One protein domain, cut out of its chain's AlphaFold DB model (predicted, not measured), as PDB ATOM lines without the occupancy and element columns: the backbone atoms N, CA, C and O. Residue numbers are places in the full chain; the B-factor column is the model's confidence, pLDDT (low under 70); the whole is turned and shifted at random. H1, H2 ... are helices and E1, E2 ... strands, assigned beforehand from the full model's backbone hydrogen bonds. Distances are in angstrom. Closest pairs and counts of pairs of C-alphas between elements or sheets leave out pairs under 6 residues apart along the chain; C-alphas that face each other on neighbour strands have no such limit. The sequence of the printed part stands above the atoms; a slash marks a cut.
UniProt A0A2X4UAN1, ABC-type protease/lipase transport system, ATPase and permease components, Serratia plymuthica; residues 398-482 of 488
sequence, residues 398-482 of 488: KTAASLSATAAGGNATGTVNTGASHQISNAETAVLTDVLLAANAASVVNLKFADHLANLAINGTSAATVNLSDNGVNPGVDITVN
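What this domain is: This is residues 398 to 482 of the 488 residues of the protein "ABC-type protease/lipase transport system, ATPase and permease components" of Serratia plymuthica (UniProt A0A2X4UAN1). With little regular structure, the printed part winds in stacked turns as a short flattened solenoid, the parallel sheet E1 E2 E4 E6 walling one side and the parallel pair E3 E5 the other. H1 lies at the E1 end. It is mostly strand, 85 residues with named elements E1 H1 E2 E3 E4 E5 E6 holding only 32, compact with a radius of gyration of 11.5 A, spanning 29 by 27 by 19 A.

How they stand to each other: E1, residues 400 to 404, is parallel to E2, residues 434 to 438, at 16 degrees; N 403 and O 436, 2.8 A apart, are within hydrogen-bond range. E4, residues 455 to 459, is parallel to E2, with N 437 and O 457 at 2.8 A. E6, residues 478 to 481, is parallel to E4, with N 458 and O 480 at 2.8 A. E3, residues 444 to 447, is parallel to E5, residues 465 to 468, with N 445 and O 465 at 2.8 A. H1, residues 426 to 430, its O i to N i+4 pair within range, only grazes the larger sheet. E1, H1 and E2 form a strand-helix-strand unit, two parallel neighbours with a helix between, its crossover right-handed.

Where its parts are: E1 runs 13.4 A from C-alpha 400 at (101.486, 145.635, 186.976); E6 ends at C-alpha 481, (88.605, 134.350, 184.033).

The domain as a whole: The printed part has no cut. The link E1 to H1, 21 residues, is long. Residue 472 has pLDDT under 70.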
ATOM      1  N   LYS A 398     103.952 151.796 188.407       94.94
ATOM      2  CA  LYS A 398     104.022 150.349 188.191       94.94
ATOM      3  C   LYS A 398     103.105 149.951 187.038       94.94
ATOM      4  O   LYS A 398     101.933 150.315 187.022       94.94
ATOM      5  N   THR A 399     103.624 149.125 186.138       95.75
ATOM      6  CA  THR A 399     102.880 148.606 184.981       95.75
ATOM      7  C   THR A 399     102.049 147.363 185.314       95.75
ATOM      8  O   THR A 399     101.186 146.964 184.541       95.75
ATOM      9  N   ALA A 400     102.266 146.761 186.485       95.31
ATOM     10  CA  ALA A 400     101.486 145.635 186.976       95.31
ATOM     11  C   ALA A 400     100.736 145.995 188.257       95.31
ATOM     12  O   ALA A 400     101.320 146.560 189.188       95.31
ATOM     13  N   ALA A 401      99.451 145.640 188.332       95.56
ATOM     14  CA  ALA A 401      98.614 145.995 189.474       95.56
ATOM     15  C   ALA A 401      97.630 144.894 189.884       95.56
ATOM     16  O   ALA A 401      96.946 144.279 189.065       95.56
ATOM     17  N   SER A 402      97.517 144.689 191.200       94.19
ATOM     18  CA  SER A 402      96.379 143.995 191.806       94.19
ATOM     19  C   SER A 402      95.300 145.017 192.145       94.19
ATOM     20  O   SER A 402      95.523 145.921 192.952       94.19
ATOM     21  N   LEU A 403      94.143 144.876 191.510       95.44
ATOM     22  CA  LEU A 403      93.051 145.841 191.534       95.44
ATOM     23  C   LEU A 403      91.765 145.196 192.042       95.44
ATOM     24  O   LEU A 403      91.596 143.979 192.041       95.44
ATOM     25  N   SER A 404      90.820 146.028 192.450       92.94
ATOM     26  CA  SER A 404      89.492 145.628 192.899       92.94
ATOM     27  C   SER A 404      88.422 146.497 192.252       92.94
ATOM     28  O   SER A 404      88.661 147.649 191.883       92.94
ATOM     29  N   ALA A 405      87.229 145.931 192.093       90.19
ATOM     30  CA  ALA A 405      86.089 146.672 191.582       90.19
ATOM     31  C   ALA A 405      85.684 147.800 192.546       90.19
ATOM     32  O   ALA A 405      85.455 147.568 193.734       90.19
ATOM     33  N   THR A 406      85.533 149.013 192.017       82.81
ATOM     34  CA  THR A 406      85.037 150.164 192.779       82.81
ATOM     35  C   THR A 406      83.518 150.063 192.899       82.81
ATOM     36  O   THR A 406      82.826 149.922 191.889       82.81
ATOM     37  N   ALA A 407      82.976 150.123 194.119       77.56
ATOM     38  CA  ALA A 407      81.541 149.924 194.358       77.56
ATOM     39  C   ALA A 407      80.657 150.970 193.650       77.56
ATOM     40  O   ALA A 407      79.568 150.643 193.190       77.56
ATOM     41  N   ALA A 408      81.145 152.206 193.518       80.06
ATOM     42  CA  ALA A 408      80.470 153.286 192.796       80.06
ATOM     43  C   ALA A 408      80.694 153.250 191.266       80.06
ATOM     44  O   ALA A 408      80.145 154.082 190.550       80.06
ATOM     45  N   GLY A 409      81.485 152.295 190.759       79.50
ATOM     46  CA  GLY A 409      81.959 152.263 189.373       79.50
ATOM     47  C   GLY A 409      83.141 153.208 189.107       79.50
ATOM     48  O   GLY A 409      83.675 153.835 190.021       79.50
ATOM     49  N   GLY A 410      83.565 153.282 187.843       84.88
ATOM     50  CA  GLY A 410      84.699 154.099 187.394       84.88
ATOM     51  C   GLY A 410      86.005 153.309 187.336       84.88
ATOM     52  O   GLY A 410      85.988 152.086 187.184       84.88
ATOM     53  N   ASN A 411      87.143 154.000 187.438       88.50
ATOM     54  CA  ASN A 411      88.450 153.344 187.485       88.50
ATOM     55  C   ASN A 411      88.519 152.383 188.681       88.50
ATOM     56  O   ASN A 411      87.825 152.569 189.693       88.50
ATOM     57  N   ALA A 412      89.332 151.338 188.548       92.62
ATOM     58  CA  ALA A 412      89.501 150.331 189.586       92.62
ATOM     59  C   ALA A 412      90.138 150.918 190.861       92.62
ATOM     60  O   ALA A 412      90.762 151.977 190.840       92.62
ATOM     61  N   THR A 413      89.987 150.221 191.986       93.81
ATOM     62  CA  THR A 413      90.620 150.593 193.258       93.81
ATOM     63  C   THR A 413      91.809 149.681 193.535       93.81
ATOM     64  O   THR A 413      91.687 148.459 193.422       93.81
ATOM     65  N   GLY A 414      92.943 150.244 193.944       92.94
ATOM     66  CA  GLY A 414      94.150 149.491 194.283       92.94
ATOM     67  C   GLY A 414      95.057 150.241 195.254       92.94
ATOM     68  O   GLY A 414      94.739 151.338 195.705       92.94
ATOM     69  N   THR A 415      96.190 149.627 195.588       90.38
ATOM     70  CA  THR A 415      97.245 150.227 196.430       90.38
ATOM     71  C   THR A 415      98.518 150.544 195.646       90.38
ATOM     72  O   THR A 415      99.546 150.868 196.243       90.38
ATOM     73  N   VAL A 416      98.483 150.372 194.323       89.00
ATOM     74  CA  VAL A 416      99.627 150.580 193.430       89.00
ATOM     75  C   VAL A 416     100.139 152.024 193.554       89.00
ATOM     76  O   VAL A 416      99.353 152.922 193.806       89.00
ATOM     77  N   ASN A 417     101.458 152.232 193.475       89.50
ATOM     78  CA  ASN A 417     102.169 153.527 193.566       89.50
ATOM     79  C   ASN A 417     102.062 154.320 194.887       89.50
ATOM     80  O   ASN A 417     103.033 154.965 195.278       89.50
ATOM     81  N   THR A 418     100.944 154.264 195.611       84.75
ATOM     82  CA  THR A 418     100.729 155.034 196.852       84.75
ATOM     83  C   THR A 418     100.907 154.215 198.124       84.75
ATOM     84  O   THR A 418     101.079 154.781 199.202       84.75
ATOM     85  N   GLY A 419     100.814 152.884 198.033       83.31
ATOM     86  CA  GLY A 419     100.776 151.991 199.194       83.31
ATOM     87  C   GLY A 419      99.470 152.059 199.999       83.31
ATOM     88  O   GLY A 419      99.325 151.332 200.981       83.31
ATOM     89  N   ALA A 420      98.507 152.888 199.586       89.06
ATOM     90  CA  ALA A 420      97.212 153.063 200.235       89.06
ATOM     91  C   ALA A 420      96.071 152.822 199.239       89.06
ATOM     92  O   ALA A 420      96.191 153.104 198.051       89.06
ATOM     93  N   SER A 421      94.943 152.296 199.715       92.31
ATOM     94  CA  SER A 421      93.796 152.027 198.844       92.31
ATOM     95  C   SER A 421      93.218 153.330 198.291       92.31
ATOM     96  O   SER A 421      92.807 154.193 199.065       92.31
ATOM     97  N   HIS A 422      93.131 153.447 196.971       93.31
ATOM     98  CA  HIS A 422      92.529 154.582 196.271       93.31
ATOM     99  C   HIS A 422      92.010 154.144 194.896       93.31
ATOM    100  O   HIS A 422      92.401 153.095 194.376       93.31
ATOM    101  N   GLN A 423      91.100 154.929 194.321       93.69
ATOM    102  CA  GLN A 423      90.742 154.782 192.915       93.69
ATOM    103  C   GLN A 423      91.929 155.250 192.073       93.69
ATOM    104  O   GLN A 423      92.352 156.394 192.233       93.69
ATOM    105  N   ILE A 424      92.449 154.376 191.210       95.56
ATOM    106  CA  ILE A 424      93.643 154.683 190.419       95.56
ATOM    107  C   ILE A 424      93.351 155.794 189.403       95.56
ATOM    108  O   ILE A 424      92.255 155.862 188.826       95.56
ATOM    109  N   SER A 425      94.326 156.672 189.191       96.12
ATOM    110  CA  SER A 425      94.226 157.776 188.239       96.12
ATOM    111  C   SER A 425      94.244 157.288 186.784       96.12
ATOM    112  O   SER A 425      94.463 156.106 186.491       96.12
ATOM    113  N   ASN A 426      93.995 158.200 185.844       96.38
ATOM    114  CA  ASN A 426      94.119 157.891 184.421       96.38
ATOM    115  C   ASN A 426      95.579 157.598 184.043       96.38
ATOM    116  O   ASN A 426      95.811 156.615 183.348       96.38
ATOM    117  N   ALA A 427      96.547 158.360 184.564       97.88
ATOM    118  CA  ALA A 427      97.975 158.098 184.376       97.88
ATOM    119  C   ALA A 427      98.411 156.744 184.953       97.88
ATOM    120  O   ALA A 427      99.171 156.013 184.320       97.88
ATOM    121  N   GLU A 428      97.899 156.366 186.129       97.56
ATOM    122  CA  GLU A 428      98.148 155.035 186.694       97.56
ATOM    123  C   GLU A 428      97.537 153.926 185.845       97.56
ATOM    124  O   GLU A 428      98.163 152.890 185.659       97.56
ATOM    125  N   THR A 429      96.331 154.141 185.316       96.56
ATOM    126  CA  THR A 429      95.665 153.175 184.433       96.56
ATOM    127  C   THR A 429      96.401 153.045 183.100       96.56
ATOM    128  O   THR A 429      96.512 151.940 182.573       96.56
ATOM    129  N   ALA A 430      96.916 154.151 182.560       96.81
ATOM    130  CA  ALA A 430      97.492 154.211 181.223       96.81
ATOM    131  C   ALA A 430      98.749 153.356 181.058       96.81
ATOM    132  O   ALA A 430      98.935 152.736 180.013       96.81
ATOM    133  N   VAL A 431      99.574 153.260 182.102       96.88
ATOM    134  CA  VAL A 431     100.827 152.486 182.073       96.88
ATOM    135  C   VAL A 431     100.644 150.984 182.305       96.88
ATOM    136  O   VAL A 431     101.623 150.240 182.266       96.88
ATOM    137  N   LEU A 432      99.426 150.514 182.591       96.94
ATOM    138  CA  LEU A 432      99.208 149.114 182.948       96.94
ATOM    139  C   LEU A 432      99.409 148.184 181.748       96.94
ATOM    140  O   LEU A 432      98.754 148.322 180.718       96.94
ATOM    141  N   THR A 433     100.259 147.177 181.937       95.81
ATOM    142  CA  THR A 433     100.468 146.034 181.041       95.81
ATOM    143  C   THR A 433      99.850 144.757 181.605       95.81
ATOM    144  O   THR A 433      99.391 143.911 180.840       95.81
ATOM    145  N   ASP A 434      99.780 144.629 182.933       96.12
ATOM    146  CA  ASP A 434      99.353 143.407 183.615       96.12
ATOM    147  C   ASP A 434      98.400 143.720 184.773       96.12
ATOM    148  O   ASP A 434      98.737 144.438 185.717       96.12
ATOM    149  N   VAL A 435      97.197 143.148 184.748       96.56
ATOM    150  CA  VAL A 435      96.183 143.395 185.781       96.56
ATOM    151  C   VAL A 435      95.646 142.099 186.368       96.56
ATOM    152  O   VAL A 435      95.121 141.239 185.663       96.56
ATOM    153  N   LEU A 436      95.680 142.016 187.699       95.31
ATOM    154  CA  LEU A 436      94.916 141.055 188.486       95.31
ATOM    155  C   LEU A 436      93.701 141.764 189.095       95.31
ATOM    156  O   LEU A 436      93.825 142.475 190.090       95.31
ATOM    157  N   LEU A 437      92.517 141.577 188.515       95.38
ATOM    158  CA  LEU A 437      91.289 142.244 188.943       95.38
ATOM    159  C   LEU A 437      90.439 141.351 189.853       95.38
ATOM    160  O   LEU A 437      89.960 140.294 189.448       95.38
ATOM    161  N   ALA A 438      90.155 141.819 191.064       93.38
ATOM    162  CA  ALA A 438      89.167 141.245 191.968       93.38
ATOM    163  C   ALA A 438      87.776 141.876 191.743       93.38
ATOM    164  O   ALA A 438      87.415 142.893 192.348       93.38
ATOM    165  N   ALA A 439      86.966 141.248 190.890       89.75
ATOM    166  CA  ALA A 439      85.582 141.616 190.591       89.75
ATOM    167  C   ALA A 439      84.609 141.148 191.694       89.75
ATOM    168  O   ALA A 439      83.732 140.303 191.496       89.75
ATOM    169  N   ASN A 440      84.783 141.690 192.902       86.69
ATOM    170  CA  ASN A 440      84.001 141.311 194.085       86.69
ATOM    171  C   ASN A 440      82.700 142.116 194.257       86.69
ATOM    172  O   ASN A 440      81.879 141.772 195.104       86.69
ATOM    173  N   ALA A 441      82.455 143.132 193.428       86.75
ATOM    174  CA  ALA A 441      81.234 143.934 193.431       86.75
ATOM    175  C   ALA A 441      80.594 143.955 192.036       86.75
ATOM    176  O   ALA A 441      81.293 143.836 191.032       86.75
ATOM    177  N   ALA A 442      79.267 144.088 191.976       86.50
ATOM    178  CA  ALA A 442      78.568 144.307 190.715       86.50
ATOM    179  C   ALA A 442      78.717 145.778 190.311       86.50
ATOM    180  O   ALA A 442      77.965 146.633 190.777       86.50
ATOM    181  N   SER A 443      79.732 146.082 189.505       88.31
ATOM    182  CA  SER A 443      80.017 147.443 189.055       88.31
ATOM    183  C   SER A 443      80.690 147.467 187.683       88.31
ATOM    184  O   SER A 443      81.044 146.428 187.120       88.31
ATOM    185  N   VAL A 444      80.832 148.673 187.132       89.56
ATOM    186  CA  VAL A 444      81.619 148.920 185.924       89.56
ATOM    187  C   VAL A 444      83.038 149.285 186.344       89.56
ATOM    188  O   VAL A 444      83.237 150.302 187.010       89.56
ATOM    189  N   VAL A 445      84.004 148.469 185.940       92.44
ATOM    190  CA  VAL A 445      85.437 148.720 186.089       92.44
ATOM    191  C   VAL A 445      85.952 149.310 184.784       92.44
ATOM    192  O   VAL A 445      85.887 148.667 183.735       92.44
ATOM    193  N   ASN A 446      86.446 150.540 184.841       92.62
ATOM    194  CA  ASN A 446      86.993 151.233 183.688       92.62
ATOM    195  C   ASN A 446      88.512 151.046 183.610       92.62
ATOM    196  O   ASN A 446      89.232 151.513 184.488       92.62
ATOM    197  N   LEU A 447      88.977 150.381 182.554       94.62
ATOM    198  CA  LEU A 447      90.385 150.246 182.175       94.62
ATOM    199  C   LEU A 447      90.623 150.812 180.765       94.62
ATOM    200  O   LEU A 447      91.576 150.425 180.098       94.62
ATOM    201  N   LYS A 448      89.759 151.722 180.286       93.25
ATOM    202  CA  LYS A 448      89.870 152.291 178.935       93.25
ATOM    203  C   LYS A 448      91.187 153.008 178.676       93.25
ATOM    204  O   LYS A 448      91.643 152.969 177.549       93.25
ATOM    205  N   PHE A 449      91.791 153.612 179.698       94.88
ATOM    206  CA  PHE A 449      93.089 154.274 179.566       94.88
ATOM    207  C   PHE A 449      94.252 153.295 179.365       94.88
ATOM    208  O   PHE A 449      95.289 153.712 178.868       94.88
ATOM    209  N   ALA A 450      94.098 152.014 179.725       95.31
ATOM    210  CA  ALA A 450      95.160 151.010 179.673       95.31
ATOM    211  C   ALA A 450      95.380 150.493 178.238       95.31
ATOM    212  O   ALA A 450      95.154 149.321 177.929       95.31
ATOM    213  N   ASP A 451      95.807 151.388 177.351       94.31
ATOM    214  CA  ASP A 451      96.031 151.140 175.922       94.31
ATOM    215  C   ASP A 451      97.081 150.043 175.663       94.31
ATOM    216  O   ASP A 451      97.047 149.373 174.629       94.31
ATOM    217  N   HIS A 452      97.976 149.824 176.630       94.06
ATOM    218  CA  HIS A 452      99.056 148.835 176.592       94.06
ATOM    219  C   HIS A 452      98.765 147.557 177.395       94.06
ATOM    220  O   HIS A 452      99.653 146.714 177.535       94.06
ATOM    221  N   LEU A 453      97.542 147.384 177.915       96.00
ATOM    222  CA  LEU A 453      97.184 146.233 178.745       96.00
ATOM    223  C   LEU A 453      97.323 144.933 177.955       96.00
ATOM    224  O   LEU A 453      96.508 144.663 177.079       96.00
ATOM    225  N   ALA A 454      98.319 144.116 178.279       94.50
ATOM    226  CA  ALA A 454      98.588 142.842 177.624       94.50
ATOM    227  C   ALA A 454      97.840 141.687 178.296       94.50
ATOM    228  O   ALA A 454      97.242 140.871 177.598       94.50
ATOM    229  N   ASN A 455      97.831 141.643 179.631       95.38
ATOM    230  CA  ASN A 455      97.279 140.527 180.396       95.38
ATOM    231  C   ASN A 455      96.254 141.007 181.429       95.38
ATOM    232  O   ASN A 455      96.530 141.889 182.245       95.38
ATOM    233  N   LEU A 456      95.080 140.376 181.448       95.81
ATOM    234  CA  LEU A 456      94.023 140.623 182.425       95.81
ATOM    235  C   LEU A 456      93.527 139.309 183.035       95.81
ATOM    236  O   LEU A 456      92.822 138.523 182.402       95.81
ATOM    237  N   ALA A 457      93.828 139.101 184.312       95.12
ATOM    238  CA  ALA A 457      93.281 138.009 185.106       95.12
ATOM    239  C   ALA A 457      92.120 138.514 185.973       95.12
ATOM    240  O   ALA A 457      92.307 139.349 186.857       95.12
ATOM    241  N   ILE A 458      90.914 137.987 185.753       93.62
ATOM    242  CA  ILE A 458      89.699 138.354 186.489       93.62
ATOM    243  C   ILE A 458      89.348 137.256 187.497       93.62
ATOM    244  O   ILE A 458      89.051 136.108 187.151       93.62
ATOM    245  N   ASN A 459      89.328 137.657 188.763       90.81
ATOM    246  CA  ASN A 459      88.882 136.884 189.914       90.81
ATOM    247  C   ASN A 459      87.582 137.471 190.483       90.81
ATOM    248  O   ASN A 459      87.181 138.576 190.136       90.81
ATOM    249  N   GLY A 460      86.953 136.761 191.422       85.62
ATOM    250  CA  GLY A 460      85.718 137.195 192.089       85.62
ATOM    251  C   GLY A 460      84.463 136.483 191.578       85.62
ATOM    252  O   GLY A 460      84.528 135.652 190.677       85.62
ATOM    253  N   THR A 461      83.320 136.755 192.213       82.75
ATOM    254  CA  THR A 461      82.047 136.041 191.965       82.75
ATOM    255  C   THR A 461      80.885 136.955 191.575       82.75
ATOM    256  O   THR A 461      79.758 136.472 191.422       82.75
ATOM    257  N   SER A 462      81.129 138.263 191.471       85.00
ATOM    258  CA  SER A 462      80.101 139.269 191.201       85.00
ATOM    259  C   SER A 462      79.988 139.567 189.705       85.00
ATOM    260  O   SER A 462      80.931 139.370 188.943       85.00
ATOM    261  N   ALA A 463      78.817 140.039 189.274       83.06
ATOM    262  CA  ALA A 463      78.579 140.446 187.893       83.06
ATOM    263  C   ALA A 463      79.177 141.842 187.641       83.06
ATOM    264  O   ALA A 463      78.487 142.846 187.811       83.06
ATOM    265  N   ALA A 464      80.462 141.901 187.290       86.62
ATOM    266  CA  ALA A 464      81.144 143.139 186.923       86.62
ATOM    267  C   ALA A 464      81.269 143.281 185.400       86.62
ATOM    268  O   ALA A 464      81.504 142.299 184.694       86.62
ATOM    269  N   THR A 465      81.163 144.514 184.912       89.88
ATOM    270  CA  THR A 465      81.493 144.876 183.529       89.88
ATOM    271  C   THR A 465      82.887 145.481 183.517       89.88
ATOM    272  O   THR A 465      83.144 146.409 184.279       89.88
ATOM    273  N   VAL A 466      83.782 144.993 182.659       92.06
ATOM    274  CA  VAL A 466      85.126 145.565 182.493       92.06
ATOM    275  C   VAL A 466      85.203 146.251 181.136       92.06
ATOM    276  O   VAL A 466      85.064 145.594 180.105       92.06
ATOM    277  N   ASN A 467      85.409 147.566 181.136       92.81
ATOM    278  CA  ASN A 467      85.600 148.348 179.918       92.81
ATOM    279  C   ASN A 467      87.094 148.407 179.597       92.81
ATOM    280  O   ASN A 467      87.862 148.952 180.387       92.81
ATOM    281  N   LEU A 468      87.483 147.866 178.446       93.12
ATOM    282  CA  LEU A 468      88.857 147.897 177.945       93.12
ATOM    283  C   LEU A 468      89.034 149.008 176.912       93.12
ATOM    284  O   LEU A 468      88.044 149.512 176.373       93.12
ATOM    285  N   SER A 469      90.291 149.374 176.663       90.75
ATOM    286  CA  SER A 469      90.650 150.315 175.604       90.75
ATOM    287  C   SER A 469      90.177 149.824 174.233       90.75
ATOM    288  O   SER A 469      90.278 148.640 173.906       90.75
ATOM    289  N   ASP A 470      89.673 150.757 173.433       83.94
ATOM    290  CA  ASP A 470      89.307 150.604 172.027       83.94
ATOM    291  C   ASP A 470      90.217 151.425 171.086       83.94
ATOM    292  O   ASP A 470      89.955 151.486 169.884       83.94
ATOM    293  N   ASN A 471      91.325 151.987 171.593       80.06
ATOM    294  CA  ASN A 471      92.249 152.843 170.827       80.06
ATOM    295  C   ASN A 471      93.190 152.085 169.871       80.06
ATOM    296  O   ASN A 471      93.867 152.700 169.051       80.06
ATOM    297  N   GLY A 472      93.256 150.753 169.958       65.88
ATOM    298  CA  GLY A 472      93.999 149.913 169.009       65.88
ATOM    299  C   GLY A 472      95.528 149.914 169.155       65.88
ATOM    300  O   GLY A 472      96.207 149.392 168.273       65.88
ATOM    301  N   VAL A 473      96.073 150.467 170.246       78.25
ATOM    302  CA  VAL A 473      97.519 150.443 170.551       78.25
ATOM    303  C   VAL A 473      98.008 149.013 170.796       78.25
ATOM    304  O   VAL A 473      98.983 148.580 170.182       78.25
ATOM    305  N   ASN A 474      97.310 148.253 171.641       79.12
ATOM    306  CA  ASN A 474      97.522 146.818 171.763       79.12
ATOM    307  C   ASN A 474      96.550 146.052 170.835       79.12
ATOM    308  O   ASN A 474      95.338 146.271 170.927       79.12
ATOM    309  N   PRO A 475      97.023 145.136 169.958       78.44
ATOM    310  CA  PRO A 475      96.151 144.338 169.087       78.44
ATOM    311  C   PRO A 475      95.161 143.420 169.827       78.44
ATOM    312  O   PRO A 475      94.212 142.940 169.206       78.44
ATOM    313  N   GLY A 476      95.365 143.152 171.120       83.00
ATOM    314  CA  GLY A 476      94.417 142.406 171.944       83.00
ATOM    315  C   GLY A 476      94.913 142.169 173.369       83.00
ATOM    316  O   GLY A 476      96.112 142.182 173.629       83.00
ATOM    317  N   VAL A 477      93.977 141.929 174.288       91.81
ATOM    318  CA  VAL A 477      94.264 141.609 175.694       91.81
ATOM    319  C   VAL A 477      94.083 140.107 175.907       91.81
ATOM    320  O   VAL A 477      93.032 139.568 175.552       91.81
ATOM    321  N   ASP A 478      95.071 139.432 176.496       93.19
ATOM    322  CA  ASP A 478      94.905 138.058 176.971       93.19
ATOM    323  C   ASP A 478      94.086 138.065 178.268       93.19
ATOM    324  O   ASP A 478      94.483 138.655 179.276       93.19
ATOM    325  N   ILE A 479      92.900 137.452 178.232       94.00
ATOM    326  CA  ILE A 479      91.933 137.495 179.331       94.00
ATOM    327  C   ILE A 479      91.758 136.104 179.926       94.00
ATOM    328  O   ILE A 479      91.198 135.199 179.304       94.00
ATOM    329  N   THR A 480      92.124 135.972 181.199       93.31
ATOM    330  CA  THR A 480      91.865 134.775 182.005       93.31
ATOM    331  C   THR A 480      90.759 135.056 183.022       93.31
ATOM    332  O   THR A 480      90.862 135.988 183.814       93.31
ATOM    333  N   VAL A 481      89.704 134.234 183.054       90.12
ATOM    334  CA  VAL A 481      88.605 134.350 184.033       90.12
ATOM    335  C   VAL A 481      88.563 133.103 184.913       90.12
ATOM    336  O   VAL A 481      88.133 132.040 184.470       90.12
ATOM    337  N   ASN A 482      88.973 133.231 186.177       83.00
ATOM    338  CA  ASN A 482      89.199 132.071 187.050       83.00
ATOM    339  C   ASN A 482      87.924 131.519 187.714       83.00
ATOM    340  O   ASN A 482      87.888 130.348 188.075       83.00
TER     341      ASN A 482